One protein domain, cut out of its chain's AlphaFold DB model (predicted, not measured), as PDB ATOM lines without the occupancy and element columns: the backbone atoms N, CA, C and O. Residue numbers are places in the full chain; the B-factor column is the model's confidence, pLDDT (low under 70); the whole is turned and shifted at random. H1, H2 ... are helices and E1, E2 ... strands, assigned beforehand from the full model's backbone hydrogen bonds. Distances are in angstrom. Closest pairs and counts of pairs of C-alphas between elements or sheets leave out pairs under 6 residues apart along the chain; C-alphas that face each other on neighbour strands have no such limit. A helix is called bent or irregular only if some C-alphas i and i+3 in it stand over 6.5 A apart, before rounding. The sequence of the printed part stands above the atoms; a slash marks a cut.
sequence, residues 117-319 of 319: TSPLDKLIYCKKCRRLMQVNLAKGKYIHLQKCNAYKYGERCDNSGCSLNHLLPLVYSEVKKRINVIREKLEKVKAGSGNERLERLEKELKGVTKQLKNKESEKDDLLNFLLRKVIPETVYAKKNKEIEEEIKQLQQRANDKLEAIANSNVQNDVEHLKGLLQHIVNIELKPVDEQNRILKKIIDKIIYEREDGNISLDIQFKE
ATOM      1  N   THR A 117     129.438 136.940 165.261       74.69
ATOM      2  CA  THR A 117     130.834 137.385 165.192       74.69
ATOM      3  C   THR A 117     131.361 137.335 163.755       74.69
ATOM      4  O   THR A 117     132.398 137.910 163.442       74.69
ATOM      5  N   SER A 118     130.656 136.623 162.868       86.12
ATOM      6  CA  SER A 118     131.058 136.380 161.486       86.12
ATOM      7  C   SER A 118     129.876 135.967 160.606       86.12
ATOM      8  O   SER A 118     128.994 135.254 161.091       86.12
ATOM      9  N   PRO A 119     129.908 136.267 159.292       88.12
ATOM     10  CA  PRO A 119     128.950 135.711 158.338       88.12
ATOM     11  C   PRO A 119     128.921 134.176 158.328       88.12
ATOM     12  O   PRO A 119     127.871 133.581 158.102       88.12
ATOM     13  N   LEU A 120     130.041 133.510 158.637       89.62
ATOM     14  CA  LEU A 120     130.157 132.042 158.645       89.62
ATOM     15  C   LEU A 120     129.962 131.420 160.036       89.62
ATOM     16  O   LEU A 120     130.246 130.234 160.231       89.62
ATOM     17  N   ASP A 121     129.486 132.198 161.014       86.19
ATOM     18  CA  ASP A 121     129.288 131.701 162.371       86.19
ATOM     19  C   ASP A 121     128.311 130.514 162.400       86.19
ATOM     20  O   ASP A 121     127.194 130.582 161.872       86.19
ATOM     21  N   LYS A 122     128.742 129.429 163.053       86.81
ATOM     22  CA  LYS A 122     128.044 128.135 163.156       86.81
ATOM     23  C   LYS A 122     127.766 127.417 161.823       86.81
ATOM     24  O   LYS A 122     126.835 126.619 161.765       86.81
ATOM     25  N   LEU A 123     128.554 127.667 160.775       90.94
ATOM     26  CA  LEU A 123     128.419 126.973 159.481       90.94
ATOM     27  C   LEU A 123     129.595 126.049 159.138       90.94
ATOM     28  O   LEU A 123     129.423 125.137 158.335       90.94
ATOM     29  N   ILE A 124     130.778 126.256 159.726       93.94
ATOM     30  CA  ILE A 124     132.008 125.554 159.328       93.94
ATOM     31  C   ILE A 124     132.266 124.336 160.218       93.94
ATOM     32  O   ILE A 124     132.378 124.454 161.437       93.94
ATOM     33  N   TYR A 125     132.438 123.172 159.598       94.25
ATOM     34  CA  TYR A 125     132.737 121.898 160.241       94.25
ATOM     35  C   TYR A 125     134.073 121.355 159.745       94.25
ATOM     36  O   TYR A 125     134.376 121.388 158.558       94.25
ATOM     37  N   CYS A 126     134.870 120.798 160.649       93.12
ATOM     38  CA  CYS A 126     136.133 120.164 160.287       93.12
ATOM     39  C   CYS A 126     135.889 118.844 159.540       93.12
ATOM     40  O   CYS A 126     135.204 117.966 160.063       93.12
ATOM     41  N   LYS A 127     136.520 118.645 158.377       93.00
ATOM     42  CA  LYS A 127     136.443 117.386 157.614       93.00
ATOM     43  C   LYS A 127     136.983 116.175 158.391       93.00
ATOM     44  O   LYS A 127     136.337 115.128 158.424       93.00
ATOM     45  N   LYS A 128     138.102 116.340 159.109       88.88
ATOM     46  CA  LYS A 128     138.795 115.261 159.849       88.88
ATOM     47  C   LYS A 128     138.025 114.743 161.076       88.88
ATOM     48  O   LYS A 128     137.970 113.533 161.338       88.88
ATOM     49  N   CYS A 129     137.433 115.647 161.862       87.38
ATOM     50  CA  CYS A 129     136.783 115.304 163.136       87.38
ATOM     51  C   CYS A 129     135.272 115.582 163.183       87.38
ATOM     52  O   CYS A 129     134.639 115.269 164.190       87.38
ATOM     53  N   ARG A 130     134.695 116.175 162.129       89.44
ATOM     54  CA  ARG A 130     133.263 116.504 161.978       89.44
ATOM     55  C   ARG A 130     132.683 117.427 163.053       89.44
ATOM     56  O   ARG A 130     131.469 117.532 163.195       89.44
ATOM     57  N   ARG A 131     133.532 118.104 163.831       88.44
ATOM     58  CA  ARG A 131     133.098 119.078 164.842       88.44
ATOM     59  C   ARG A 131     133.016 120.471 164.234       88.44
ATOM     60  O   ARG A 131     133.794 120.806 163.340       88.44
ATOM     61  N   LEU A 132     132.087 121.263 164.760       90.25
ATOM     62  CA  LEU A 132     131.952 122.675 164.433       90.25
ATOM     63  C   LEU A 132     133.236 123.422 164.814       90.25
ATOM     64  O   LEU A 132     133.759 123.252 165.919       90.25
ATOM     65  N   MET A 133     133.738 124.240 163.899       90.56
ATOM     66  CA  MET A 133     134.919 125.067 164.101       90.56
ATOM     67  C   MET A 133     134.518 126.466 164.566       90.56
ATOM     68  O   MET A 133     133.499 127.014 164.149       90.56
ATOM     69  N   GLN A 134     135.322 127.036 165.462       87.38
ATOM     70  CA  GLN A 134     135.052 128.337 166.068       87.38
ATOM     71  C   GLN A 134     135.696 129.460 165.263       87.38
ATOM     72  O   GLN A 134     136.809 129.323 164.750       87.38
ATOM     73  N   VAL A 135     135.003 130.588 165.195       86.38
ATOM     74  CA  VAL A 135     135.483 131.804 164.551       86.38
ATOM     75  C   VAL A 135     135.697 132.858 165.630       86.38
ATOM     76  O   VAL A 135     134.765 133.183 166.358       86.38
ATOM     77  N   ASN A 136     136.916 133.391 165.733       78.50
ATOM     78  CA  ASN A 136     137.243 134.413 166.727       78.50
ATOM     79  C   ASN A 136     137.359 135.792 166.082       78.50
ATOM     80  O   ASN A 136     137.881 135.927 164.971       78.50
ATOM     81  N   LEU A 137     136.941 136.810 166.834       70.38
ATOM     82  CA  LEU A 137     137.212 138.210 166.533       70.38
ATOM     83  C   LEU A 137     138.570 138.591 167.137       70.38
ATOM     84  O   LEU A 137     138.721 138.647 168.355       70.38
ATOM     85  N   ALA A 138     139.562 138.876 166.302       63.16
ATOM     86  CA  ALA A 138     140.819 139.462 166.746       63.16
ATOM     87  C   ALA A 138     140.793 140.982 166.515       63.16
ATOM     88  O   ALA A 138     140.632 141.456 165.386       63.16
ATOM     89  N   LYS A 139     140.955 141.748 167.606       60.31
ATOM     90  CA  LYS A 139     141.081 143.222 167.622       60.31
ATOM     91  C   LYS A 139     140.011 143.964 166.796       60.31
ATOM     92  O   LYS A 139     140.319 144.958 166.145       60.31
ATOM     93  N   GLY A 140     138.779 143.447 166.757       58.56
ATOM     94  CA  GLY A 140     137.657 144.061 166.030       58.56
ATOM     95  C   GLY A 140     137.791 144.121 164.501       58.56
ATOM     96  O   GLY A 140     136.910 144.674 163.855       58.56
ATOM     97  N   LYS A 141     138.873 143.584 163.915       54.75
ATOM     98  CA  LYS A 141     139.205 143.745 162.485       54.75
ATOM     99  C   LYS A 141     139.450 142.431 161.751       54.75
ATOM    100  O   LYS A 141     139.168 142.346 160.562       54.75
ATOM    101  N   TYR A 142     139.969 141.410 162.434       58.25
ATOM    102  CA  TYR A 142     140.325 140.145 161.797       58.25
ATOM    103  C   TYR A 142     139.449 139.029 162.324       58.25
ATOM    104  O   TYR A 142     139.511 138.668 163.498       58.25
ATOM    105  N   ILE A 143     138.645 138.471 161.431       75.12
ATOM    106  CA  ILE A 143     137.861 137.285 161.717       75.12
ATOM    107  C   ILE A 143     138.705 136.079 161.283       75.12
ATOM    108  O   ILE A 143     139.052 135.946 160.109       75.12
ATOM    109  N   HIS A 144     139.091 135.219 162.227       87.00
ATOM    110  CA  HIS A 144     139.945 134.057 161.949       87.00
ATOM    111  C   HIS A 144     139.255 132.758 162.360       87.00
ATOM    112  O   HIS A 144     138.801 132.618 163.502       87.00
ATOM    113  N   LEU A 145     139.230 131.786 161.444       90.06
ATOM    114  CA  LEU A 145     138.763 130.433 161.713       90.06
ATOM    115  C   LEU A 145     139.825 129.744 162.560       90.06
ATOM    116  O   LEU A 145     140.967 129.601 162.132       90.06
ATOM    117  N   GLN A 146     139.483 129.352 163.779       89.25
ATOM    118  CA  GLN A 146     140.439 128.747 164.698       89.25
ATOM    119  C   GLN A 146     140.918 127.385 164.204       89.25
ATOM    120  O   GLN A 146     140.208 126.682 163.485       89.25
ATOM    121  N   LYS A 147     142.120 126.988 164.642       89.19
ATOM    122  CA  LYS A 147     142.543 125.588 164.554       89.19
ATOM    123  C   LYS A 147     141.477 124.711 165.215       89.19
ATOM    124  O   LYS A 147     140.852 125.116 166.196       89.19
ATOM    125  N   CYS A 148     141.263 123.517 164.676       89.06
ATOM    126  CA  CYS A 148     140.320 122.590 165.269       89.06
ATOM    127  C   CYS A 148     140.735 122.251 166.714       89.06
ATOM    128  O   CYS A 148     141.852 121.809 166.980       89.06
ATOM    129  N   ASN A 149     139.822 122.474 167.661       84.31
ATOM    130  CA  ASN A 149     140.050 122.235 169.091       84.31
ATOM    131  C   ASN A 149     139.439 120.912 169.574       84.31
ATOM    132  O   ASN A 149     139.409 120.643 170.771       84.31
ATOM    133  N   ALA A 150     138.922 120.094 168.657       84.38
ATOM    134  CA  ALA A 150     138.327 118.816 169.003       84.38
ATOM    135  C   ALA A 150     139.398 117.780 169.361       84.38
ATOM    136  O   ALA A 150     140.438 117.701 168.707       84.38
ATOM    137  N   TYR A 151     139.084 116.942 170.345       80.50
ATOM    138  CA  TYR A 151     139.839 115.733 170.650       80.50
ATOM    139  C   TYR A 151     139.164 114.533 169.984       80.50
ATOM    140  O   TYR A 151     137.943 114.369 170.075       80.50
ATOM    141  N   LYS A 152     139.948 113.699 169.303       65.94
ATOM    142  CA  LYS A 152     139.508 112.454 168.666       65.94
ATOM    143  C   LYS A 152     140.485 111.356 169.081       65.94
ATOM    144  O   LYS A 152     141.680 111.508 168.892       65.94
ATOM    145  N   TYR A 153     139.976 110.282 169.687       68.19
ATOM    146  CA  TYR A 153     140.790 109.155 170.178       68.19
ATOM    147  C   TYR A 153     141.947 109.545 171.122       68.19
ATOM    148  O   TYR A 153     142.979 108.892 171.135       68.19
ATOM    149  N   GLY A 154     141.776 110.600 171.924       73.44
ATOM    150  CA  GLY A 154     142.799 111.068 172.873       73.44
ATOM    151  C   GLY A 154     143.776 112.102 172.305       73.44
ATOM    152  O   GLY A 154     144.442 112.776 173.083       73.44
ATOM    153  N   GLU A 155     143.787 112.326 170.990       76.88
ATOM    154  CA  GLU A 155     144.648 113.318 170.342       76.88
ATOM    155  C   GLU A 155     143.857 114.535 169.856       76.88
ATOM    156  O   GLU A 155     142.670 114.456 169.515       76.88
ATOM    157  N   ARG A 156     144.513 115.698 169.831       83.38
ATOM    158  CA  ARG A 156     143.913 116.926 169.305       83.38
ATOM    159  C   ARG A 156     143.921 116.881 167.783       83.38
ATOM    160  O   ARG A 156     144.941 116.577 167.176       83.38
ATOM    161  N   CYS A 157     142.803 117.258 167.171       86.81
ATOM    162  CA  CYS A 157     142.715 117.379 165.724       86.81
ATOM    163  C   CYS A 157     143.773 118.365 165.197       86.81
ATOM    164  O   CYS A 157     143.920 119.493 165.672       86.81
ATOM    165  N   ASP A 158     144.508 117.914 164.193       88.12
ATOM    166  CA  ASP A 158     145.597 118.618 163.527       88.12
ATOM    167  C   ASP A 158     145.108 119.659 162.505       88.12
ATOM    168  O   ASP A 158     145.881 120.540 162.128       88.12
ATOM    169  N   ASN A 159     143.827 119.612 162.112       90.75
ATOM    170  CA  ASN A 159     143.257 120.502 161.099       90.75
ATOM    171  C   ASN A 159     143.433 121.980 161.477       90.75
ATOM    172  O   ASN A 159     142.859 122.469 162.461       90.75
ATOM    173  N   SER A 160     144.233 122.684 160.683       90.50
ATOM    174  CA  SER A 160     144.651 124.061 160.942       90.50
ATOM    175  C   SER A 160     143.575 125.070 160.564       90.50
ATOM    176  O   SER A 160     142.740 124.797 159.720       90.50
ATOM    177  N   GLY A 161     143.590 126.243 161.196       90.12
ATOM    178  CA  GLY A 161     142.676 127.337 160.865       90.12
ATOM    179  C   GLY A 161     143.140 128.171 159.666       90.12
ATOM    180  O   GLY A 161     144.231 127.952 159.129       90.12
ATOM    181  N   CYS A 162     142.357 129.178 159.278       90.00
ATOM    182  CA  CYS A 162     142.782 130.200 158.316       90.00
ATOM    183  C   CYS A 162     142.019 131.529 158.474       90.00
ATOM    184  O   CYS A 162     140.997 131.621 159.160       90.00
ATOM    185  N   SER A 163     142.524 132.574 157.814       88.56
ATOM    186  CA  SER A 163     141.842 133.869 157.729       88.56
ATOM    187  C   SER A 163     140.539 133.750 156.941       88.56
ATOM    188  O   SER A 163     140.534 133.214 155.828       88.56
ATOM    189  N   LEU A 164     139.445 134.313 157.470       88.12
ATOM    190  CA  LEU A 164     138.171 134.328 156.751       88.12
ATOM    191  C   LEU A 164     138.208 135.185 155.486       88.12
ATOM    192  O   LEU A 164     137.370 134.971 154.617       88.12
ATOM    193  N   ASN A 165     139.188 136.078 155.333       86.56
ATOM    194  CA  ASN A 165     139.365 136.845 154.098       86.56
ATOM    195  C   ASN A 165     139.611 135.938 152.882       86.56
ATOM    196  O   ASN A 165     139.290 136.327 151.767       86.56
ATOM    197  N   HIS A 166     140.138 134.726 153.090       87.44
ATOM    198  CA  HIS A 166     140.276 133.730 152.025       87.44
ATOM    199  C   HIS A 166     139.014 132.873 151.858       87.44
ATOM    200  O   HIS A 166     138.718 132.433 150.755       87.44
ATOM    201  N   LEU A 167     138.259 132.631 152.938       89.75
ATOM    202  CA  LEU A 167     137.076 131.764 152.911       89.75
ATOM    203  C   LEU A 167     135.826 132.471 152.383       89.75
ATOM    204  O   LEU A 167     135.093 131.895 151.584       89.75
ATOM    205  N   LEU A 168     135.567 133.702 152.829       90.00
ATOM    206  CA  LEU A 168     134.341 134.435 152.508       90.00
ATOM    207  C   LEU A 168     134.147 134.633 150.997       90.00
ATOM    208  O   LEU A 168     133.060 134.302 150.526       90.00
ATOM    209  N   PRO A 169     135.153 135.072 150.208       91.06
ATOM    210  CA  PRO A 169     134.984 135.211 148.760       91.06
ATOM    211  C   PRO A 169     134.640 133.888 148.070       91.06
ATOM    212  O   PRO A 169     133.784 133.863 147.186       91.06
ATOM    213  N   LEU A 170     135.249 132.777 148.508       91.19
ATOM    214  CA  LEU A 170     134.955 131.445 147.975       91.19
ATOM    215  C   LEU A 170     133.500 131.067 148.267       91.19
ATOM    216  O   LEU A 170     132.752 130.753 147.342       91.19
ATOM    217  N   VAL A 171     133.059 131.200 149.522       92.19
ATOM    218  CA  VAL A 171     131.668 130.918 149.909       92.19
ATOM    219  C   VAL A 171     130.683 131.798 149.136       92.19
ATOM    220  O   VAL A 171     129.697 131.287 148.608       92.19
ATOM    221  N   TYR A 172     130.944 133.100 149.009       91.69
ATOM    222  CA  TYR A 172     130.056 134.001 148.274       91.69
ATOM    223  C   TYR A 172     129.987 133.694 146.788       91.69
ATOM    224  O   TYR A 172     128.898 133.747 146.217       91.69
ATOM    225  N   SER A 173     131.105 133.337 146.159       90.44
ATOM    226  CA  SER A 173     131.106 132.938 144.752       90.44
ATOM    227  C   SER A 173     130.272 131.675 144.511       90.44
ATOM    228  O   SER A 173     129.459 131.657 143.587       90.44
ATOM    229  N   GLU A 174     130.370 130.665 145.380       90.12
ATOM    230  CA  GLU A 174     129.551 129.448 145.292       90.12
ATOM    231  C   GLU A 174     128.063 129.725 145.552       90.12
ATOM    232  O   GLU A 174     127.195 129.266 144.807       90.12
ATOM    233  N   VAL A 175     127.740 130.558 146.545       89.00
ATOM    234  CA  VAL A 175     126.352 130.982 146.802       89.00
ATOM    235  C   VAL A 175     125.784 131.766 145.614       89.00
ATOM    236  O   VAL A 175     124.638 131.546 145.221       89.00
ATOM    237  N   LYS A 176     126.581 132.639 144.983       88.62
ATOM    238  CA  LYS A 176     126.180 133.386 143.780       88.62
ATOM    239  C   LYS A 176     125.909 132.456 142.594       88.62
ATOM    240  O   LYS A 176     124.938 132.683 141.875       88.62
ATOM    241  N   LYS A 177     126.674 131.372 142.406       87.69
ATOM    242  CA  LYS A 177     126.380 130.358 141.368       87.69
ATOM    243  C   LYS A 177     125.013 129.699 141.576       87.69
ATOM    244  O   LYS A 177     124.320 129.387 140.606       87.69
ATOM    245  N   ARG A 178     124.572 129.551 142.832       82.62
ATOM    246  CA  ARG A 178     123.266 128.961 143.162       82.62
ATOM    247  C   ARG A 178     122.075 129.814 142.719       82.62
ATOM    248  O   ARG A 178     120.995 129.260 142.526       82.62
ATOM    249  N   ILE A 179     122.266 131.116 142.482       84.44
ATOM    250  CA  ILE A 179     121.227 132.017 141.949       84.44
ATOM    251  C   ILE A 179     120.608 131.436 140.675       84.44
ATOM    252  O   ILE A 179     119.387 131.432 140.539       84.44
ATOM    253  N   ASN A 180     121.428 130.916 139.758       83.62
ATOM    254  CA  ASN A 180     120.931 130.371 138.494       83.62
ATOM    255  C   ASN A 180     120.065 129.127 138.717       83.62
ATOM    256  O   ASN A 180     118.987 129.030 138.144       83.62
ATOM    257  N   VAL A 181     120.456 128.244 139.639       83.62
ATOM    258  CA  VAL A 181     119.653 127.057 139.970       83.62
ATOM    259  C   VAL A 181     118.323 127.436 140.629       83.62
ATOM    260  O   VAL A 181     117.295 126.826 140.348       83.62
ATOM    261  N   ILE A 182     118.314 128.457 141.491       80.25
ATOM    262  CA  ILE A 182     117.077 128.965 142.105       80.25
ATOM    263  C   ILE A 182     116.169 129.590 141.036       80.25
ATOM    264  O   ILE A 182     114.961 129.367 141.067       80.25
ATOM    265  N   ARG A 183     116.734 130.318 140.060       83.19
ATOM    266  CA  ARG A 183     115.980 130.845 138.910       83.19
ATOM    267  C   ARG A 183     115.376 129.725 138.067       83.19
ATOM    268  O   ARG A 183     114.198 129.790 137.754       83.19
ATOM    269  N   GLU A 184     116.132 128.679 137.755       83.06
ATOM    270  CA  GLU A 184     115.610 127.524 137.012       83.06
ATOM    271  C   GLU A 184     114.485 126.809 137.769       83.06
ATOM    272  O   GLU A 184     113.469 126.454 137.171       83.06
ATOM    273  N   LYS A 185     114.627 126.621 139.090       79.81
ATOM    274  CA  LYS A 185     113.545 126.090 139.936       79.81
ATOM    275  C   LYS A 185     112.308 126.992 139.872       79.81
ATOM    276  O   LYS A 185     111.207 126.482 139.700       79.81
ATOM    277  N   LEU A 186     112.486 128.310 139.966       81.38
ATOM    278  CA  LEU A 186     111.395 129.281 139.878       81.38
ATOM    279  C   LEU A 186     110.658 129.190 138.534       81.38
ATOM    280  O   LEU A 186     109.432 129.169 138.517       81.38
ATOM    281  N   GLU A 187     111.384 129.096 137.420       79.75
ATOM    282  CA  GLU A 187     110.774 128.951 136.095       79.75
ATOM    283  C   GLU A 187     110.040 127.613 135.939       79.75
ATOM    284  O   GLU A 187     108.954 127.578 135.371       79.75
ATOM    285  N   LYS A 188     110.547 126.518 136.521       78.19
ATOM    286  CA  LYS A 188     109.826 125.231 136.546       78.19
ATOM    287  C   LYS A 188     108.535 125.289 137.359       78.19
ATOM    288  O   LYS A 188     107.537 124.713 136.941       78.19
ATOM    289  N   VAL A 189     108.542 125.983 138.498       75.62
ATOM    290  CA  VAL A 189     107.338 126.183 139.321       75.62
ATOM    291  C   VAL A 189     106.298 127.006 138.555       75.62
ATOM    292  O   VAL A 189     105.122 126.650 138.560       75.62
ATOM    293  N   LYS A 190     106.729 128.039 137.818       71.75
ATOM    294  CA  LYS A 190     105.855 128.800 136.910       71.75
ATOM    295  C   LYS A 190     105.390 127.992 135.692       71.75
ATOM    296  O   LYS A 190     104.302 128.215 135.193       71.75
ATOM    297  N   ALA A 191     106.179 127.055 135.186       69.00
ATOM    298  CA  ALA A 191     105.773 126.235 134.043       69.00
ATOM    299  C   ALA A 191     104.838 125.068 134.428       69.00
ATOM    300  O   ALA A 191     104.328 124.378 133.550       69.00
ATOM    301  N   GLY A 192     104.638 124.801 135.723       69.69
ATOM    302  CA  GLY A 192     103.797 123.704 136.203       69.69
ATOM    303  C   GLY A 192     102.295 124.001 136.129       69.69
ATOM    304  O   GLY A 192     101.866 125.150 136.197       69.69
ATOM    305  N   SER A 193     101.471 122.949 136.101       58.94
ATOM    306  CA  SER A 193      99.996 123.025 136.045       58.94
ATOM    307  C   SER A 193      99.350 123.837 137.181       58.94
ATOM    308  O   SER A 193      98.241 124.355 137.043       58.94
ATOM    309  N   GLY A 194     100.037 123.987 138.316       63.00
ATOM    310  CA  GLY A 194      99.584 124.857 139.399       63.00
ATOM    311  C   GLY A 194      99.684 126.355 139.074       63.00
ATOM    312  O   GLY A 194      98.884 127.127 139.603       63.00
ATOM    313  N   ASN A 195     100.577 126.765 138.165       69.12
ATOM    314  CA  ASN A 195     100.631 128.138 137.662       69.12
ATOM    315  C   ASN A 195      99.485 128.429 136.683       69.12
ATOM    316  O   ASN A 195      98.868 129.478 136.780       69.12
ATOM    317  N   GLU A 196      99.101 127.479 135.823       71.06
ATOM    318  CA  GLU A 196      97.934 127.647 134.935       71.06
ATOM    319  C   GLU A 196      96.640 127.879 135.734       71.06
ATOM    320  O   GLU A 196      95.804 128.720 135.391       71.06
ATOM    321  N   ARG A 197      96.480 127.155 136.852       73.62
ATOM    322  CA  ARG A 197      95.366 127.363 137.785       73.62
ATOM    323  C   ARG A 197      95.424 128.743 138.444       73.62
ATOM    324  O   ARG A 197      94.376 129.372 138.588       73.62
ATOM    325  N   LEU A 198      96.610 129.201 138.845       77.62
ATOM    326  CA  LEU A 198      96.807 130.538 139.409       77.62
ATOM    327  C   LEU A 198      96.493 131.636 138.393       77.62
ATOM    328  O   LEU A 198      95.671 132.499 138.684       77.62
ATOM    329  N   GLU A 199      97.045 131.560 137.184       80.50
ATOM    330  CA  GLU A 199      96.785 132.513 136.099       80.50
ATOM    331  C   GLU A 199      95.292 132.599 135.769       80.50
ATOM    332  O   GLU A 199      94.742 133.683 135.540       80.50
ATOM    333  N   ARG A 200      94.588 131.461 135.796       82.75
ATOM    334  CA  ARG A 200      93.134 131.435 135.635       82.75
ATOM    335  C   ARG A 200      92.420 132.171 136.773       82.75
ATOM    336  O   ARG A 200      91.541 132.986 136.491       82.75
ATOM    337  N   LEU A 201      92.786 131.910 138.029       84.31
ATOM    338  CA  LEU A 201      92.203 132.585 139.195       84.31
ATOM    339  C   LEU A 201      92.469 134.097 139.173       84.31
ATOM    340  O   LEU A 201      91.553 134.874 139.436       84.31
ATOM    341  N   GLU A 202      93.674 134.526 138.794       85.88
ATOM    342  CA  GLU A 202      94.026 135.942 138.633       85.88
ATOM    343  C   GLU A 202      93.191 136.616 137.537       85.88
ATOM    344  O   GLU A 202      92.667 137.721 137.720       85.88
ATOM    345  N   LYS A 203      93.002 135.939 136.396       90.75
ATOM    346  CA  LYS A 203      92.161 136.435 135.300       90.75
ATOM    347  C   LYS A 203      90.696 136.557 135.719       90.75
ATOM    348  O   LYS A 203      90.045 137.553 135.395       90.75
ATOM    349  N   GLU A 204      90.179 135.574 136.452       89.75
ATOM    350  CA  GLU A 204      88.821 135.602 136.999       89.75
ATOM    351  C   GLU A 204      88.654 136.722 138.039       89.75
ATOM    352  O   GLU A 204      87.679 137.472 137.971       89.75
ATOM    353  N   LEU A 205      89.623 136.908 138.943       92.88
ATOM    354  CA  LEU A 205      89.635 138.004 139.917       92.88
ATOM    355  C   LEU A 205      89.627 139.372 139.222       92.88
ATOM    356  O   LEU A 205      88.860 140.262 139.596       92.88
ATOM    357  N   LYS A 206      90.422 139.541 138.161       93.56
ATOM    358  CA  LYS A 206      90.423 140.761 137.343       93.56
ATOM    359  C   LYS A 206      89.063 141.021 136.682       93.56
ATOM    360  O   LYS A 206      88.639 142.169 136.555       93.56
ATOM    361  N   GLY A 207      88.360 139.965 136.275       94.25
ATOM    362  CA  GLY A 207      86.993 140.063 135.761       94.25
ATOM    363  C   GLY A 207      86.000 140.538 136.824       94.25
ATOM    364  O   GLY A 207      85.251 141.486 136.585       94.25
ATOM    365  N   VAL A 208      86.030 139.925 138.010       92.06
ATOM    366  CA  VAL A 208      85.127 140.258 139.128       92.06
ATOM    367  C   VAL A 208      85.373 141.677 139.646       92.06
ATOM    368  O   VAL A 208      84.423 142.427 139.843       92.06
ATOM    369  N   THR A 209      86.630 142.095 139.793       92.31
ATOM    370  CA  THR A 209      86.972 143.465 140.231       92.31
ATOM    371  C   THR A 209      86.519 144.528 139.229       92.31
ATOM    372  O   THR A 209      86.063 145.598 139.627       92.31
ATOM    373  N   LYS A 210      86.554 144.232 137.921       95.94
ATOM    374  CA  LYS A 210      85.976 145.118 136.901       95.94
ATOM    375  C   LYS A 210      84.454 145.230 137.033       95.94
ATOM    376  O   LYS A 210      83.920 146.329 136.907       95.94
ATOM    377  N   GLN A 211      83.757 144.120 137.285       94.94
ATOM    378  CA  GLN A 211      82.306 144.134 137.516       94.94
ATOM    379  C   GLN A 211      81.943 144.935 138.769       94.94
ATOM    380  O   GLN A 211      81.017 145.740 138.716       94.94
ATOM    381  N   LEU A 212      82.708 144.765 139.851       94.19
ATOM    382  CA  LEU A 212      82.553 145.530 141.086       94.19
ATOM    383  C   LEU A 212      82.642 147.035 140.817       94.19
ATOM    384  O   LEU A 212      81.710 147.767 141.128       94.19
ATOM    385  N   LYS A 213      83.714 147.474 140.149       95.12
ATOM    386  CA  LYS A 213      83.934 148.888 139.826       95.12
ATOM    387  C   LYS A 213      82.802 149.478 138.982       95.12
ATOM    388  O   LYS A 213      82.396 150.617 139.193       95.12
ATOM    389  N   ASN A 214      82.282 148.711 138.022       95.81
ATOM    390  CA  ASN A 214      81.147 149.149 137.214       95.81
ATOM    391  C   ASN A 214      79.881 149.327 138.066       95.81
ATOM    392  O   ASN A 214      79.150 150.289 137.861       95.81
ATOM    393  N   LYS A 215      79.633 148.426 139.025       93.75
ATOM    394  CA  LYS A 215      78.478 148.503 139.931       93.75
ATOM    395  C   LYS A 215      78.591 149.633 140.950       93.75
ATOM    396  O   LYS A 215      77.597 150.286 141.239       93.75
ATOM    397  N   GLU A 216      79.795 149.903 141.446       92.75
ATOM    398  CA  GLU A 216      80.076 151.076 142.283       92.75
ATOM    399  C   GLU A 216      79.810 152.377 141.513       92.75
ATOM    400  O   GLU A 216      79.107 153.247 142.016       92.75
ATOM    401  N   SER A 217      80.248 152.464 140.251       94.00
ATOM    402  CA  SER A 217      79.923 153.605 139.381       94.00
ATOM    403  C   SER A 217      78.416 153.744 139.138       94.00
ATOM    404  O   SER A 217      77.896 154.853 139.171       94.00
ATOM    405  N   GLU A 218      77.696 152.635 138.929       93.38
ATOM    406  CA  GLU A 218      76.234 152.642 138.762       93.38
ATOM    407  C   GLU A 218      75.522 153.165 140.023       93.38
ATOM    408  O   GLU A 218      74.522 153.880 139.927       93.38
ATOM    409  N   LYS A 219      76.061 152.862 141.212       92.31
ATOM    410  CA  LYS A 219      75.574 153.388 142.494       92.31
ATOM    411  C   LYS A 219      75.781 154.903 142.606       92.31
ATOM    412  O   LYS A 219      74.862 155.612 143.025       92.31
ATOM    413  N   ASP A 220      76.952 155.397 142.209       92.12
ATOM    414  CA  ASP A 220      77.266 156.831 142.201       92.12
ATOM    415  C   ASP A 220      76.374 157.595 141.208       92.12
ATOM    416  O   ASP A 220      75.826 158.655 141.528       92.12
ATOM    417  N   ASP A 221      76.150 157.032 140.020       92.75
ATOM    418  CA  ASP A 221      75.242 157.592 139.016       92.75
ATOM    419  C   ASP A 221      73.795 157.639 139.524       92.75
ATOM    420  O   ASP A 221      73.105 158.654 139.374       92.75
ATOM    421  N   LEU A 222      73.341 156.576 140.195       91.44
ATOM    422  CA  LEU A 222      72.017 156.516 140.811       91.44
ATOM    423  C   LEU A 222      71.828 157.616 141.872       91.44
ATOM    424  O   LEU A 222      70.773 158.256 141.915       91.44
ATOM    425  N   LEU A 223      72.850 157.878 142.693       90.94
ATOM    426  CA  LEU A 223      72.846 158.976 143.663       90.94
ATOM    427  C   LEU A 223      72.780 160.344 142.966       90.94
ATOM    428  O   LEU A 223      71.986 161.203 143.357       90.94
ATOM    429  N   ASN A 224      73.550 160.536 141.893       91.69
ATOM    430  CA  ASN A 224      73.529 161.768 141.105       91.69
ATOM    431  C   ASN A 224      72.147 162.048 140.485       91.69
ATOM    432  O   ASN A 224      71.705 163.201 140.461       91.69
ATOM    433  N   PHE A 225      71.433 161.019 140.015       91.19
ATOM    434  CA  PHE A 225      70.066 161.176 139.502       91.19
ATOM    435  C   PHE A 225      69.066 161.600 140.581       91.19
ATOM    436  O   PHE A 225      68.187 162.421 140.298       91.19
ATOM    437  N   LEU A 226      69.212 161.101 141.814       90.25
ATOM    438  CA  LEU A 226      68.392 161.537 142.946       90.25
ATOM    439  C   LEU A 226      68.679 162.999 143.315       90.25
ATOM    440  O   LEU A 226      67.746 163.782 143.475       90.25
ATOM    441  N   LEU A 227      69.955 163.397 143.387       90.44
ATOM    442  CA  LEU A 227      70.356 164.777 143.700       90.44
ATOM    443  C   LEU A 227      69.822 165.786 142.673       90.44
ATOM    444  O   LEU A 227      69.408 166.888 143.031       90.44
ATOM    445  N   ARG A 228      69.770 165.391 141.397       93.44
ATOM    446  CA  ARG A 228      69.157 166.173 140.310       93.44
ATOM    447  C   ARG A 228      67.623 166.098 140.290       93.44
ATOM    448  O   ARG A 228      67.010 166.702 139.414       93.44
ATOM    449  N   LYS A 229      67.005 165.370 141.230       89.00
ATOM    450  CA  LYS A 229      65.555 165.123 141.343       89.00
ATOM    451  C   LYS A 229      64.928 164.509 140.084       89.00
ATOM    452  O   LYS A 229      63.745 164.704 139.820       89.00
ATOM    453  N   VAL A 230      65.716 163.761 139.309       91.62
ATOM    454  CA  VAL A 230      65.258 163.073 138.087       91.62
ATOM    455  C   VAL A 230      64.454 161.818 138.435       91.62
ATOM    456  O   VAL A 230      63.578 161.409 137.678       91.62
ATOM    457  N   ILE A 231      64.732 161.218 139.597       88.88
ATOM    458  CA  ILE A 231      64.045 160.033 140.116       88.88
ATOM    459  C   ILE A 231      63.486 160.294 141.523       88.88
ATOM    460  O   ILE A 231      64.084 161.056 142.286       88.88
ATOM    461  N   PRO A 232      62.360 159.662 141.898       90.44
ATOM    462  CA  PRO A 232      61.823 159.741 143.250       90.44
ATOM    463  C   PRO A 232      62.619 158.868 144.232       90.44
ATOM    464  O   PRO A 232      63.182 157.832 143.868       90.44
ATOM    465  N   GLU A 233      62.601 159.257 145.508       89.12
ATOM    466  CA  GLU A 233      63.330 158.592 146.599       89.12
ATOM    467  C   GLU A 233      62.958 157.106 146.756       89.12
ATOM    468  O   GLU A 233      63.812 156.266 147.029       89.12
ATOM    469  N   THR A 234      61.702 156.745 146.481       89.31
ATOM    470  CA  THR A 234      61.222 155.355 146.520       89.31
ATOM    471  C   THR A 234      61.878 154.465 145.460       89.31
ATOM    472  O   THR A 234      62.188 153.302 145.729       89.31
ATOM    473  N   VAL A 235      62.129 155.003 144.260       89.62
ATOM    474  CA  VAL A 235      62.811 154.289 143.168       89.62
ATOM    475  C   VAL A 235      64.302 154.166 143.466       89.62
ATOM    476  O   VAL A 235      64.866 153.087 143.279       89.62
ATOM    477  N   TYR A 236      64.914 155.232 143.996       92.50
ATOM    478  CA  TYR A 236      66.294 155.202 144.478       92.50
ATOM    479  C   TYR A 236      66.485 154.114 145.537       92.50
ATOM    480  O   TYR A 236      67.345 153.256 145.371       92.50
ATOM    481  N   ALA A 237      65.650 154.087 146.581       89.69
ATOM    482  CA  ALA A 237      65.781 153.134 147.681       89.69
ATOM    483  C   ALA A 237      65.732 151.675 147.199       89.69
ATOM    484  O   ALA A 237      66.543 150.851 147.623       89.69
ATOM    485  N   LYS A 238      64.822 151.357 146.267       93.19
ATOM    486  CA  LYS A 238      64.726 150.015 145.679       93.19
ATOM    487  C   LYS A 238      65.979 149.658 144.873       93.19
ATOM    488  O   LYS A 238      66.557 148.596 145.091       93.19
ATOM    489  N   LYS A 239      66.410 150.539 143.965       92.19
ATOM    490  CA  LYS A 239      67.562 150.286 143.085       92.19
ATOM    491  C   LYS A 239      68.889 150.272 143.835       92.19
ATOM    492  O   LYS A 239      69.725 149.420 143.559       92.19
ATOM    493  N   ASN A 240      69.056 151.150 144.820       92.31
ATOM    494  CA  ASN A 240      70.240 151.186 145.668       92.31
ATOM    495  C   ASN A 240      70.386 149.878 146.451       92.31
ATOM    496  O   ASN A 240      71.482 149.337 146.518       92.31
ATOM    497  N   LYS A 241      69.279 149.325 146.965       93.69
ATOM    498  CA  LYS A 241      69.290 148.030 147.652       93.69
ATOM    499  C   LYS A 241      69.694 146.879 146.721       93.69
ATOM    500  O   LYS A 241      70.526 146.066 147.104       93.69
ATOM    501  N   GLU A 242      69.143 146.829 145.504       93.69
ATOM    502  CA  GLU A 242      69.518 145.828 144.485       93.69
ATOM    503  C   GLU A 242      71.021 145.911 144.149       93.69
ATOM    504  O   GLU A 242      71.725 144.903 144.189       93.69
ATOM    505  N   ILE A 243      71.535 147.121 143.893       92.81
ATOM    506  CA  ILE A 243      72.952 147.350 143.569       92.81
ATOM    507  C   ILE A 243      73.861 147.025 144.762       92.81
ATOM    508  O   ILE A 243      74.910 146.414 144.580       92.81
ATOM    509  N   GLU A 244      73.481 147.391 145.989       93.25
ATOM    510  CA  GLU A 244      74.249 147.060 147.196       93.25
ATOM    511  C   GLU A 244      74.358 145.552 147.421       93.25
ATOM    512  O   GLU A 244      75.420 145.060 147.807       93.25
ATOM    513  N   GLU A 245      73.290 144.808 147.148       94.88
ATOM    514  CA  GLU A 245      73.281 143.355 147.277       94.88
ATOM    515  C   GLU A 245      74.174 142.692 146.214       94.88
ATOM    516  O   GLU A 245      74.954 141.791 146.535       94.88
ATOM    517  N   GLU A 246      74.162 143.199 144.978       93.81
ATOM    518  CA  GLU A 246      75.077 142.770 143.912       93.81
ATOM    519  C   GLU A 246      76.545 143.112 144.220       93.81
ATOM    520  O   GLU A 246      77.422 142.260 144.049       93.81
ATOM    521  N   ILE A 247      76.825 144.322 144.721       94.31
ATOM    522  CA  ILE A 247      78.167 144.729 145.166       94.31
ATOM    523  C   ILE A 247      78.652 143.777 146.253       94.31
ATOM    524  O   ILE A 247      79.751 143.239 146.141       94.31
ATOM    525  N   LYS A 248      77.826 143.491 147.266       94.88
ATOM    526  CA  LYS A 248      78.185 142.576 148.354       94.88
ATOM    527  C   LYS A 248      78.526 141.175 147.837       94.88
ATOM    528  O   LYS A 248      79.515 140.584 148.267       94.88
ATOM    529  N   GLN A 249      77.757 140.649 146.882       94.56
ATOM    530  CA  GLN A 249      78.047 139.352 146.257       94.56
ATOM    531  C   GLN A 249      79.354 139.367 145.452       94.56
ATOM    532  O   GLN A 249      80.126 138.407 145.502       94.56
ATOM    533  N   LEU A 250      79.622 140.445 144.711       93.75
ATOM    534  CA  LEU A 250      80.861 140.610 143.948       93.75
ATOM    535  C   LEU A 250      82.082 140.763 144.866       93.75
ATOM    536  O   LEU A 250      83.118 140.162 144.580       93.75
ATOM    537  N   GLN A 251      81.953 141.485 145.984       92.88
ATOM    538  CA  GLN A 251      82.993 141.600 147.013       92.88
ATOM    539  C   GLN A 251      83.311 140.239 147.626       92.88
ATOM    540  O   GLN A 251      84.479 139.858 147.678       92.88
ATOM    541  N   GLN A 252      82.289 139.466 148.007       92.44
ATOM    542  CA  GLN A 252      82.485 138.113 148.529       92.44
ATOM    543  C   GLN A 252      83.227 137.232 147.513       92.44
ATOM    544  O   GLN A 252      84.259 136.652 147.828       92.44
ATOM    545  N   ARG A 253      82.779 137.219 146.250       91.56
ATOM    546  CA  ARG A 253      83.425 136.443 145.174       91.56
ATOM    547  C   ARG A 253      84.865 136.862 144.885       91.56
ATOM    548  O   ARG A 253      85.627 136.032 144.379       91.56
ATOM    549  N   ALA A 254      85.206 138.133 145.095       89.88
ATOM    550  CA  ALA A 254      86.569 138.636 144.962       89.88
ATOM    551  C   ALA A 254      87.436 138.167 146.139       89.88
ATOM    552  O   ALA A 254      88.532 137.659 145.908       89.88
ATOM    553  N   ASN A 255      86.917 138.256 147.365       87.69
ATOM    554  CA  ASN A 255      87.600 137.794 148.573       87.69
ATOM    555  C   ASN A 255      87.874 136.286 148.533       87.69
ATOM    556  O   ASN A 255      89.018 135.884 148.718       87.69
ATOM    557  N   ASP A 256      86.889 135.463 148.163       86.06
ATOM    558  CA  ASP A 256      87.063 134.007 148.056       86.06
ATOM    559  C   ASP A 256      88.178 133.637 147.052       86.06
ATOM    560  O   ASP A 256      88.931 132.678 147.237       86.06
ATOM    561  N   LYS A 257      88.314 134.412 145.963       86.94
ATOM    562  CA  LYS A 257      89.378 134.220 144.961       86.94
ATOM    563  C   LYS A 257      90.736 134.689 145.463       86.94
ATOM    564  O   LYS A 257      91.726 134.019 145.188       86.94
ATOM    565  N   LEU A 258      90.787 135.805 146.185       84.12
ATOM    566  CA  LEU A 258      92.009 136.279 146.834       84.12
ATOM    567  C   LEU A 258      92.525 135.251 147.844       84.12
ATOM    568  O   LEU A 258      93.709 134.927 147.819       84.12
ATOM    569  N   GLU A 259      91.643 134.673 148.659       78.81
ATOM    570  CA  GLU A 259      92.000 133.598 149.587       78.81
ATOM    571  C   GLU A 259      92.478 132.340 148.852       78.81
ATOM    572  O   GLU A 259      93.475 131.737 149.245       78.81
ATOM    573  N   ALA A 260      91.825 131.952 147.753       77.81
ATOM    574  CA  ALA A 260      92.255 130.807 146.949       77.81
ATOM    575  C   ALA A 260      93.633 131.013 146.289       77.81
ATOM    576  O   ALA A 260      94.389 130.050 146.146       77.81
ATOM    577  N   ILE A 261      93.967 132.247 145.895       80.75
ATOM    578  CA  ILE A 261      95.288 132.609 145.359       80.75
ATOM    579  C   ILE A 261      96.337 132.592 146.477       80.75
ATOM    580  O   ILE A 261      97.381 131.965 146.314       80.75
ATOM    581  N   ALA A 262      96.047 133.214 147.624       70.12
ATOM    582  CA  ALA A 262      96.958 133.270 148.770       70.12
ATOM    583  C   ALA A 262      97.264 131.877 149.352       70.12
ATOM    584  O   ALA A 262      98.392 131.584 149.742       70.12
ATOM    585  N   ASN A 263      96.273 130.984 149.354       70.62
ATOM    586  CA  ASN A 263      96.425 129.609 149.829       70.62
ATOM    587  C   ASN A 263      96.981 128.651 148.763       70.62
ATOM    588  O   ASN A 263      97.076 127.444 148.998       70.62
ATOM    589  N   SER A 264      97.351 129.149 147.582       71.50
ATOM    590  CA  SER A 264      98.009 128.323 146.577       71.50
ATOM    591  C   SER A 264      99.455 128.049 146.980       71.50
ATOM    592  O   SER A 264     100.268 128.968 147.096       71.50
ATOM    593  N   ASN A 265      99.810 126.768 147.114       68.44
ATOM    594  CA  ASN A 265     101.192 126.340 147.368       68.44
ATOM    595  C   ASN A 265     102.174 126.924 146.340       68.44
ATOM    596  O   ASN A 265     103.273 127.325 146.698       68.44
ATOM    597  N   VAL A 266     101.742 127.064 145.081       71.31
ATOM    598  CA  VAL A 266     102.575 127.624 144.007       71.31
ATOM    599  C   VAL A 266     102.883 129.103 144.239       71.31
ATOM    600  O   VAL A 266     104.011 129.524 143.997       71.31
ATOM    601  N   GLN A 267     101.929 129.888 144.745       70.94
ATOM    602  CA  GLN A 267     102.156 131.308 145.024       70.94
ATOM    603  C   GLN A 267     103.141 131.480 146.186       70.94
ATOM    604  O   GLN A 267     104.094 132.253 146.082       70.94
ATOM    605  N   ASN A 268     102.964 130.687 147.245       68.31
ATOM    606  CA  ASN A 268     103.863 130.669 148.398       68.31
ATOM    607  C   ASN A 268     105.289 130.244 148.006       68.31
ATOM    608  O   ASN A 268     106.260 130.881 148.420       68.31
ATOM    609  N   ASP A 269     105.429 129.229 147.150       70.06
ATOM    610  CA  ASP A 269     106.726 128.779 146.636       70.06
ATOM    611  C   ASP A 269     107.395 129.846 145.755       70.06
ATOM    612  O   ASP A 269     108.595 130.108 145.882       70.06
ATOM    613  N   VAL A 270     106.628 130.509 144.884       76.62
ATOM    614  CA  VAL A 270     107.118 131.599 144.025       76.62
ATOM    615  C   VAL A 270     107.594 132.789 144.856       76.62
ATOM    616  O   VAL A 270     108.677 133.321 144.592       76.62
ATOM    617  N   GLU A 271     106.823 133.213 145.857       72.56
ATOM    618  CA  GLU A 271     107.199 134.307 146.758       72.56
ATOM    619  C   GLU A 271     108.432 133.957 147.588       72.56
ATOM    620  O   GLU A 271     109.369 134.759 147.673       72.56
ATOM    621  N   HIS A 272     108.497 132.734 148.114       72.19
ATOM    622  CA  HIS A 272     109.653 132.249 148.856       72.19
ATOM    623  C   HIS A 272     110.931 132.253 147.999       72.19
ATOM    624  O   HIS A 272     111.961 132.792 148.417       72.19
ATOM    625  N   LEU A 273     110.875 131.720 146.774       75.38
ATOM    626  CA  LEU A 273     112.019 131.680 145.855       75.38
ATOM    627  C   LEU A 273     112.444 133.083 145.391       75.38
ATOM    628  O   LEU A 273     113.643 133.369 145.332       75.38
ATOM    629  N   LYS A 274     111.492 133.987 145.113       77.81
ATOM    630  CA  LYS A 274     111.786 135.399 144.800       77.81
ATOM    631  C   LYS A 274     112.462 136.108 145.975       77.81
ATOM    632  O   LYS A 274     113.464 136.795 145.769       77.81
ATOM    633  N   GLY A 275     111.965 135.903 147.194       73.38
ATOM    634  CA  GLY A 275     112.562 136.454 148.410       73.38
ATOM    635  C   GLY A 275     113.994 135.959 148.622       73.38
ATOM    636  O   GLY A 275     114.901 136.758 148.860       73.38
ATOM    637  N   LEU A 276     114.239 134.654 148.452       75.62
ATOM    638  CA  LEU A 276     115.590 134.083 148.517       75.62
ATOM    639  C   LEU A 276     116.540 134.727 147.499       75.62
ATOM    640  O   LEU A 276     117.651 135.109 147.868       75.62
ATOM    641  N   LEU A 277     116.105 134.904 146.246       81.75
ATOM    642  CA  LEU A 277     116.908 135.566 145.214       81.75
ATOM    643  C   LEU A 277     117.266 137.004 145.604       81.75
ATOM    644  O   LEU A 277     118.429 137.389 145.488       81.75
ATOM    645  N   GLN A 278     116.301 137.779 146.103       78.50
ATOM    646  CA  GLN A 278     116.527 139.165 146.512       78.50
ATOM    647  C   GLN A 278     117.539 139.272 147.659       78.50
ATOM    648  O   GLN A 278     118.379 140.170 147.662       78.50
ATOM    649  N   HIS A 279     117.495 138.346 148.619       74.62
ATOM    650  CA  HIS A 279     118.420 138.345 149.748       74.62
ATOM    651  C   HIS A 279     119.857 137.966 149.359       74.62
ATOM    652  O   HIS A 279     120.796 138.462 149.978       74.62
ATOM    653  N   ILE A 280     120.048 137.113 148.348       80.69
ATOM    654  CA  ILE A 280     121.384 136.685 147.896       80.69
ATOM    655  C   ILE A 280     122.111 137.801 147.130       80.69
ATOM    656  O   ILE A 280     123.342 137.892 147.172       80.69
ATOM    657  N   VAL A 281     121.367 138.657 146.426       80.81
ATOM    658  CA  VAL A 281     121.946 139.777 145.676       80.81
ATOM    659  C   VAL A 281     122.684 140.717 146.631       80.81
ATOM    660  O   VAL A 281     122.148 141.155 147.647       80.81
ATOM    661  N   ASN A 282     123.935 141.030 146.286       83.00
ATOM    662  CA  ASN A 282     124.813 141.921 147.049       83.00
ATOM    663  C   ASN A 282     124.993 141.519 148.522       83.00
ATOM    664  O   ASN A 282     125.182 142.385 149.376       83.00
ATOM    665  N   ILE A 283     124.969 140.212 148.824       85.38
ATOM    666  CA  ILE A 283     125.132 139.697 150.192       85.38
ATOM    667  C   ILE A 283     126.367 140.275 150.903       85.38
ATOM    668  O   ILE A 283     126.290 140.626 152.071       85.38
ATOM    669  N   GLU A 284     127.468 140.477 150.179       85.06
ATOM    670  CA  GLU A 284     128.738 141.022 150.682       85.06
ATOM    671  C   GLU A 284     128.630 142.440 151.270       85.06
ATOM    672  O   GLU A 284     129.453 142.811 152.103       85.06
ATOM    673  N   LEU A 285     127.626 143.222 150.856       85.44
ATOM    674  CA  LEU A 285     127.423 144.611 151.290       85.44
ATOM    675  C   LEU A 285     126.508 144.735 152.520       85.44
ATOM    676  O   LEU A 285     126.325 145.831 153.043       85.44
ATOM    677  N   LYS A 286     125.900 143.632 152.970       83.38
ATOM    678  CA  LYS A 286     124.937 143.627 154.082       83.38
ATOM    679  C   LYS A 286     125.634 143.615 155.453       83.38
ATOM    680  O   LYS A 286     126.798 143.236 155.529       83.38
ATOM    681  N   PRO A 287     124.952 143.964 156.555       83.31
ATOM    682  CA  PRO A 287     125.475 143.763 157.908       83.31
ATOM    683  C   PRO A 287     125.831 142.294 158.202       83.31
ATOM    684  O   PRO A 287     125.203 141.378 157.673       83.31
ATOM    685  N   VAL A 288     126.834 142.052 159.054       83.31
ATOM    686  CA  VAL A 288     127.382 140.705 159.344       83.31
ATOM    687  C   VAL A 288     126.321 139.717 159.847       83.31
ATOM    688  O   VAL A 288     126.338 138.539 159.479       83.31
ATOM    689  N   ASP A 289     125.389 140.184 160.672       76.31
ATOM    690  CA  ASP A 289     124.270 139.394 161.180       76.31
ATOM    691  C   ASP A 289     123.291 139.006 160.060       76.31
ATOM    692  O   ASP A 289     122.880 137.844 159.974       76.31
ATOM    693  N   GLU A 290     122.984 139.939 159.154       75.62
ATOM    694  CA  GLU A 290     122.118 139.688 158.004       75.62
ATOM    695  C   GLU A 290     122.784 138.705 157.034       75.62
ATOM    696  O   GLU A 290     122.148 137.738 156.607       75.62
ATOM    697  N   GLN A 291     124.086 138.873 156.766       84.88
ATOM    698  CA  GLN A 291     124.874 137.925 155.973       84.88
ATOM    699  C   GLN A 291     124.776 136.507 156.555       84.88
ATOM    700  O   GLN A 291     124.436 135.565 155.837       84.88
ATOM    701  N   ASN A 292     124.996 136.341 157.864       84.88
ATOM    702  CA  ASN A 292     124.908 135.032 158.517       84.88
ATOM    703  C   ASN A 292     123.504 134.427 158.446       84.88
ATOM    704  O   ASN A 292     123.357 133.227 158.201       84.88
ATOM    705  N   ARG A 293     122.464 135.244 158.637       76.81
ATOM    706  CA  ARG A 293     121.071 134.796 158.561       76.81
ATOM    707  C   ARG A 293     120.726 134.285 157.163       76.81
ATOM    708  O   ARG A 293     120.072 133.250 157.048       76.81
ATOM    709  N   ILE A 294     121.177 134.979 156.120       81.06
ATOM    710  CA  ILE A 294     120.966 134.582 154.722       81.06
ATOM    711  C   ILE A 294     121.732 133.293 154.416       81.06
ATOM    712  O   ILE A 294     121.141 132.333 153.924       81.06
ATOM    713  N   LEU A 295     123.014 133.219 154.782       86.25
ATOM    714  CA  LEU A 295     123.828 132.024 154.555       86.25
ATOM    715  C   LEU A 295     123.253 130.792 155.263       86.25
ATOM    716  O   LEU A 295     123.156 129.743 154.643       86.25
ATOM    717  N   LYS A 296     122.767 130.913 156.506       83.94
ATOM    718  CA  LYS A 296     122.106 129.809 157.235       83.94
ATOM    719  C   LYS A 296     120.784 129.345 156.624       83.94
ATOM    720  O   LYS A 296     120.349 128.231 156.916       83.94
ATOM    721  N   LYS A 297     120.112 130.171 155.819       79.88
ATOM    722  CA  LYS A 297     118.915 129.745 155.075       79.88
ATOM    723  C   LYS A 297     119.267 128.887 153.860       79.88
ATOM    724  O   LYS A 297     118.460 128.058 153.471       79.88
ATOM    725  N   ILE A 298     120.453 129.078 153.288       83.69
ATOM    726  CA  ILE A 298     120.860 128.483 152.008       83.69
ATOM    727  C   ILE A 298     121.808 127.297 152.215       83.69
ATOM    728  O   ILE A 298     121.723 126.293 151.514       83.69
ATOM    729  N   ILE A 299     122.715 127.415 153.179       89.25
ATOM    730  CA  ILE A 299     123.773 126.454 153.474       89.25
ATOM    731  C   ILE A 299     123.367 125.640 154.701       89.25
ATOM    732  O   ILE A 299     122.964 126.199 155.725       89.25
ATOM    733  N   ASP A 300     123.485 124.321 154.597       88.75
ATOM    734  CA  ASP A 300     123.364 123.408 155.733       88.75
ATOM    735  C   ASP A 300     124.671 123.395 156.532       88.75
ATOM    736  O   ASP A 300     124.708 123.723 157.719       88.75
ATOM    737  N   LYS A 301     125.780 123.099 155.846       92.69
ATOM    738  CA  LYS A 301     127.117 123.047 156.443       92.69
ATOM    739  C   LYS A 301     128.214 123.256 155.408       92.69
ATOM    740  O   LYS A 301     128.059 122.940 154.233       92.69
ATOM    741  N   ILE A 302     129.348 123.755 155.880       95.25
ATOM    742  CA  ILE A 302     130.579 123.922 155.111       95.25
ATOM    743  C   ILE A 302     131.614 122.976 155.707       95.25
ATOM    744  O   ILE A 302     132.024 123.150 156.853       95.25
ATOM    745  N   ILE A 303     132.031 121.972 154.947       95.44
ATOM    746  CA  ILE A 303     133.082 121.042 155.342       95.44
ATOM    747  C   ILE A 303     134.430 121.646 154.947       95.44
ATOM    748  O   ILE A 303     134.694 121.903 153.777       95.44
ATOM    749  N   TYR A 304     135.276 121.886 155.945       95.62
ATOM    750  CA  TYR A 304     136.558 122.564 155.804       95.62
ATOM    751  C   TYR A 304     137.732 121.652 156.155       95.62
ATOM    752  O   TYR A 304     137.739 120.972 157.192       95.62
ATOM    753  N   GLU A 305     138.769 121.726 155.330       94.31
ATOM    754  CA  GLU A 305     140.054 121.074 155.542       94.31
ATOM    755  C   GLU A 305     141.197 121.964 155.066       94.31
ATOM    756  O   GLU A 305     141.091 122.641 154.039       94.31
ATOM    757  N   ARG A 306     142.296 121.944 155.821       91.62
ATOM    758  CA  ARG A 306     143.553 122.558 155.417       91.62
ATOM    759  C   ARG A 306     144.694 121.565 155.581       91.62
ATOM    760  O   ARG A 306     145.030 121.203 156.708       91.62
ATOM    761  N   GLU A 307     145.297 121.192 154.461       86.56
ATOM    762  CA  GLU A 307     146.450 120.290 154.377       86.56
ATOM    763  C   GLU A 307     147.540 120.951 153.532       86.56
ATOM    764  O   GLU A 307     147.254 121.513 152.477       86.56
ATOM    765  N   ASP A 308     148.771 120.973 154.049       80.00
ATOM    766  CA  ASP A 308     149.973 121.487 153.369       80.00
ATOM    767  C   ASP A 308     149.820 122.879 152.732       80.00
ATOM    768  O   ASP A 308     150.359 123.191 151.675       80.00
ATOM    769  N   GLY A 309     149.054 123.750 153.394       77.44
ATOM    770  CA  GLY A 309     148.798 125.119 152.940       77.44
ATOM    771  C   GLY A 309     147.606 125.269 151.993       77.44
ATOM    772  O   GLY A 309     147.076 126.377 151.903       77.44
ATOM    773  N   ASN A 310     147.109 124.180 151.403       86.00
ATOM    774  CA  ASN A 310     145.933 124.175 150.540       86.00
ATOM    775  C   ASN A 310     144.639 124.168 151.360       86.00
ATOM    776  O   ASN A 310     144.524 123.475 152.370       86.00
ATOM    777  N   ILE A 311     143.656 124.956 150.923       89.94
ATOM    778  CA  ILE A 311     142.335 125.052 151.555       89.94
ATOM    779  C   ILE A 311     141.326 124.306 150.683       89.94
ATOM    780  O   ILE A 311     141.173 124.624 149.507       89.94
ATOM    781  N   SER A 312     140.603 123.361 151.282       90.56
ATOM    782  CA  SER A 312     139.476 122.668 150.658       90.56
ATOM    783  C   SER A 312     138.172 123.042 151.364       90.56
ATOM    784  O   SER A 312     138.092 123.047 152.597       90.56
ATOM    785  N   LEU A 313     137.155 123.370 150.564       93.00
ATOM    786  CA  LEU A 313     135.804 123.694 151.009       93.00
ATOM    787  C   LEU A 313     134.795 122.858 150.227       93.00
ATOM    788  O   LEU A 313     134.728 122.957 149.005       93.00
ATOM    789  N   ASP A 314     133.984 122.090 150.944       93.31
ATOM    790  CA  ASP A 314     132.787 121.440 150.410       93.31
ATOM    791  C   ASP A 314     131.550 122.090 151.049       93.31
ATOM    792  O   ASP A 314     131.339 122.004 152.261       93.31
ATOM    793  N   ILE A 315     130.772 122.820 150.245       93.62
ATOM    794  CA  ILE A 315     129.598 123.570 150.703       93.62
ATOM    795  C   ILE A 315     128.351 122.748 150.407       93.62
ATOM    796  O   ILE A 315     127.965 122.566 149.255       93.62
ATOM    797  N   GLN A 316     127.683 122.311 151.469       92.06
ATOM    798  CA  GLN A 316     126.459 121.531 151.378       92.06
ATOM    799  C   GLN A 316     125.260 122.462 151.543       92.06
ATOM    800  O   GLN A 316     125.066 123.090 152.589       92.06
ATOM    801  N   PHE A 317     124.480 122.586 150.474       87.69
ATOM    802  CA  PHE A 317     123.295 123.435 150.411       87.69
ATOM    803  C   PHE A 317     122.064 122.705 150.947       87.69
ATOM    804  O   PHE A 317     121.972 121.483 150.858       87.69
ATOM    805  N   LYS A 318     121.107 123.469 151.473       80.19
ATOM    806  CA  LYS A 318     119.774 122.958 151.804       80.19
ATOM    807  C   LYS A 318     118.995 122.692 150.511       80.19
ATOM    808  O   LYS A 318     119.173 123.422 149.528       80.19
ATOM    809  N   GLU A 319     118.203 121.623 150.506       60.72
ATOM    810  CA  GLU A 319     117.431 121.172 149.335       60.72
ATOM    811  C   GLU A 319     116.286 122.113 148.953       60.72
ATOM    812  O   GLU A 319     115.635 122.661 149.871       60.72
TER     813      GLU A 319
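Overview. This is residues 117 to 319 of the 319 residues of the protein "Recombinase domain-containing protein" of Sporosarcina sp. HYO08 (UniProt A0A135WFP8). A long helical hairpin of H2 and H3 forms an arm at one end; at a corner near residue 192 it joins H1, beside which H4 folds back, and H1 runs on to a small head of strands and loops at the other end. In the head, H1 covers one face of the three-stranded sheet E1 E4 E5, near the hairpin of E2 and E3, and H5 leads from H4 into E4. The 203 printed residues hold five named helices and five named strands, in the order E1 E2 E3 H1 H2 H3 H4 H5 E4 E5, and the class is mostly helix. The larger sheet runs E1, E4, E5 and is mixed; E2 and E3 are antiparallel. The whole is extended, with a radius of gyration of the C-alphas of 29.7 A and spans of 98 by 40 by 28 A.

Along the chain. Find C-alpha 124 at (132.008, 125.554, 159.328), where E1, residues 124 to 126, begins. E2, residues 135 to 138, and E3, residues 142 to 145, follow. H1, residues 164 to 191, runs 40.4 A; it is neither bent nor irregular, but only just: C-alphas 166 and 169 are 6.4 A apart. H2, residues 193 to 227, starts at C-alpha 193 at (99.996, 123.025, 136.045) and runs 51.8 A. H3, residues 233 to 262, runs 42.2 A; then come H4, residues 265 to 280, 22.7 A, and H5, residues 288 to 298. E4, residues 299 to 307, runs 23.5 A, and E5, residues 310 to 317, runs 22.7 A and ends at C-alpha 317 at (123.295, 123.435, 150.411).

Arrangement. Look first at E4: E1 is parallel to it, with N 125 and O 302 at 2.8 A, and E5 antiparallel, a hairpin, with N 303 and O 314 at 2.8 A. H1 is on this sheet at a height of 8.1 A, two layers, a helix on one face of a sheet; H5 only grazes it. In the hairpin E2 and E3, N 138 and O 142 are 2.8 A apart. H1 and H4 touch, closest at C-alphas 186 and 270, 6.4 A, at a shallow tilt of 27 degrees, opposite ways. H2 and H3 touch, closest at C-alphas 205 and 254, 5.9 A, at 18 degrees, a shallow tilt, opposite ways. In H2, H4 and H5 every O i to N i+4 pair is within hydrogen-bond range; H1 has 19 of 24 and H3 25 of 26.

Size, cuts and confidence. The C-alphas farthest apart, of Gly 154 and Val 230, are 99.6 A apart. The printed part has no cut. The link from E3 to H1 is long, 18 residues. Mean pLDDT of the printed part is 84.7; residues 138 to 142, 152 to 153, 191 to 195, 265, 268 and 319 are under 70.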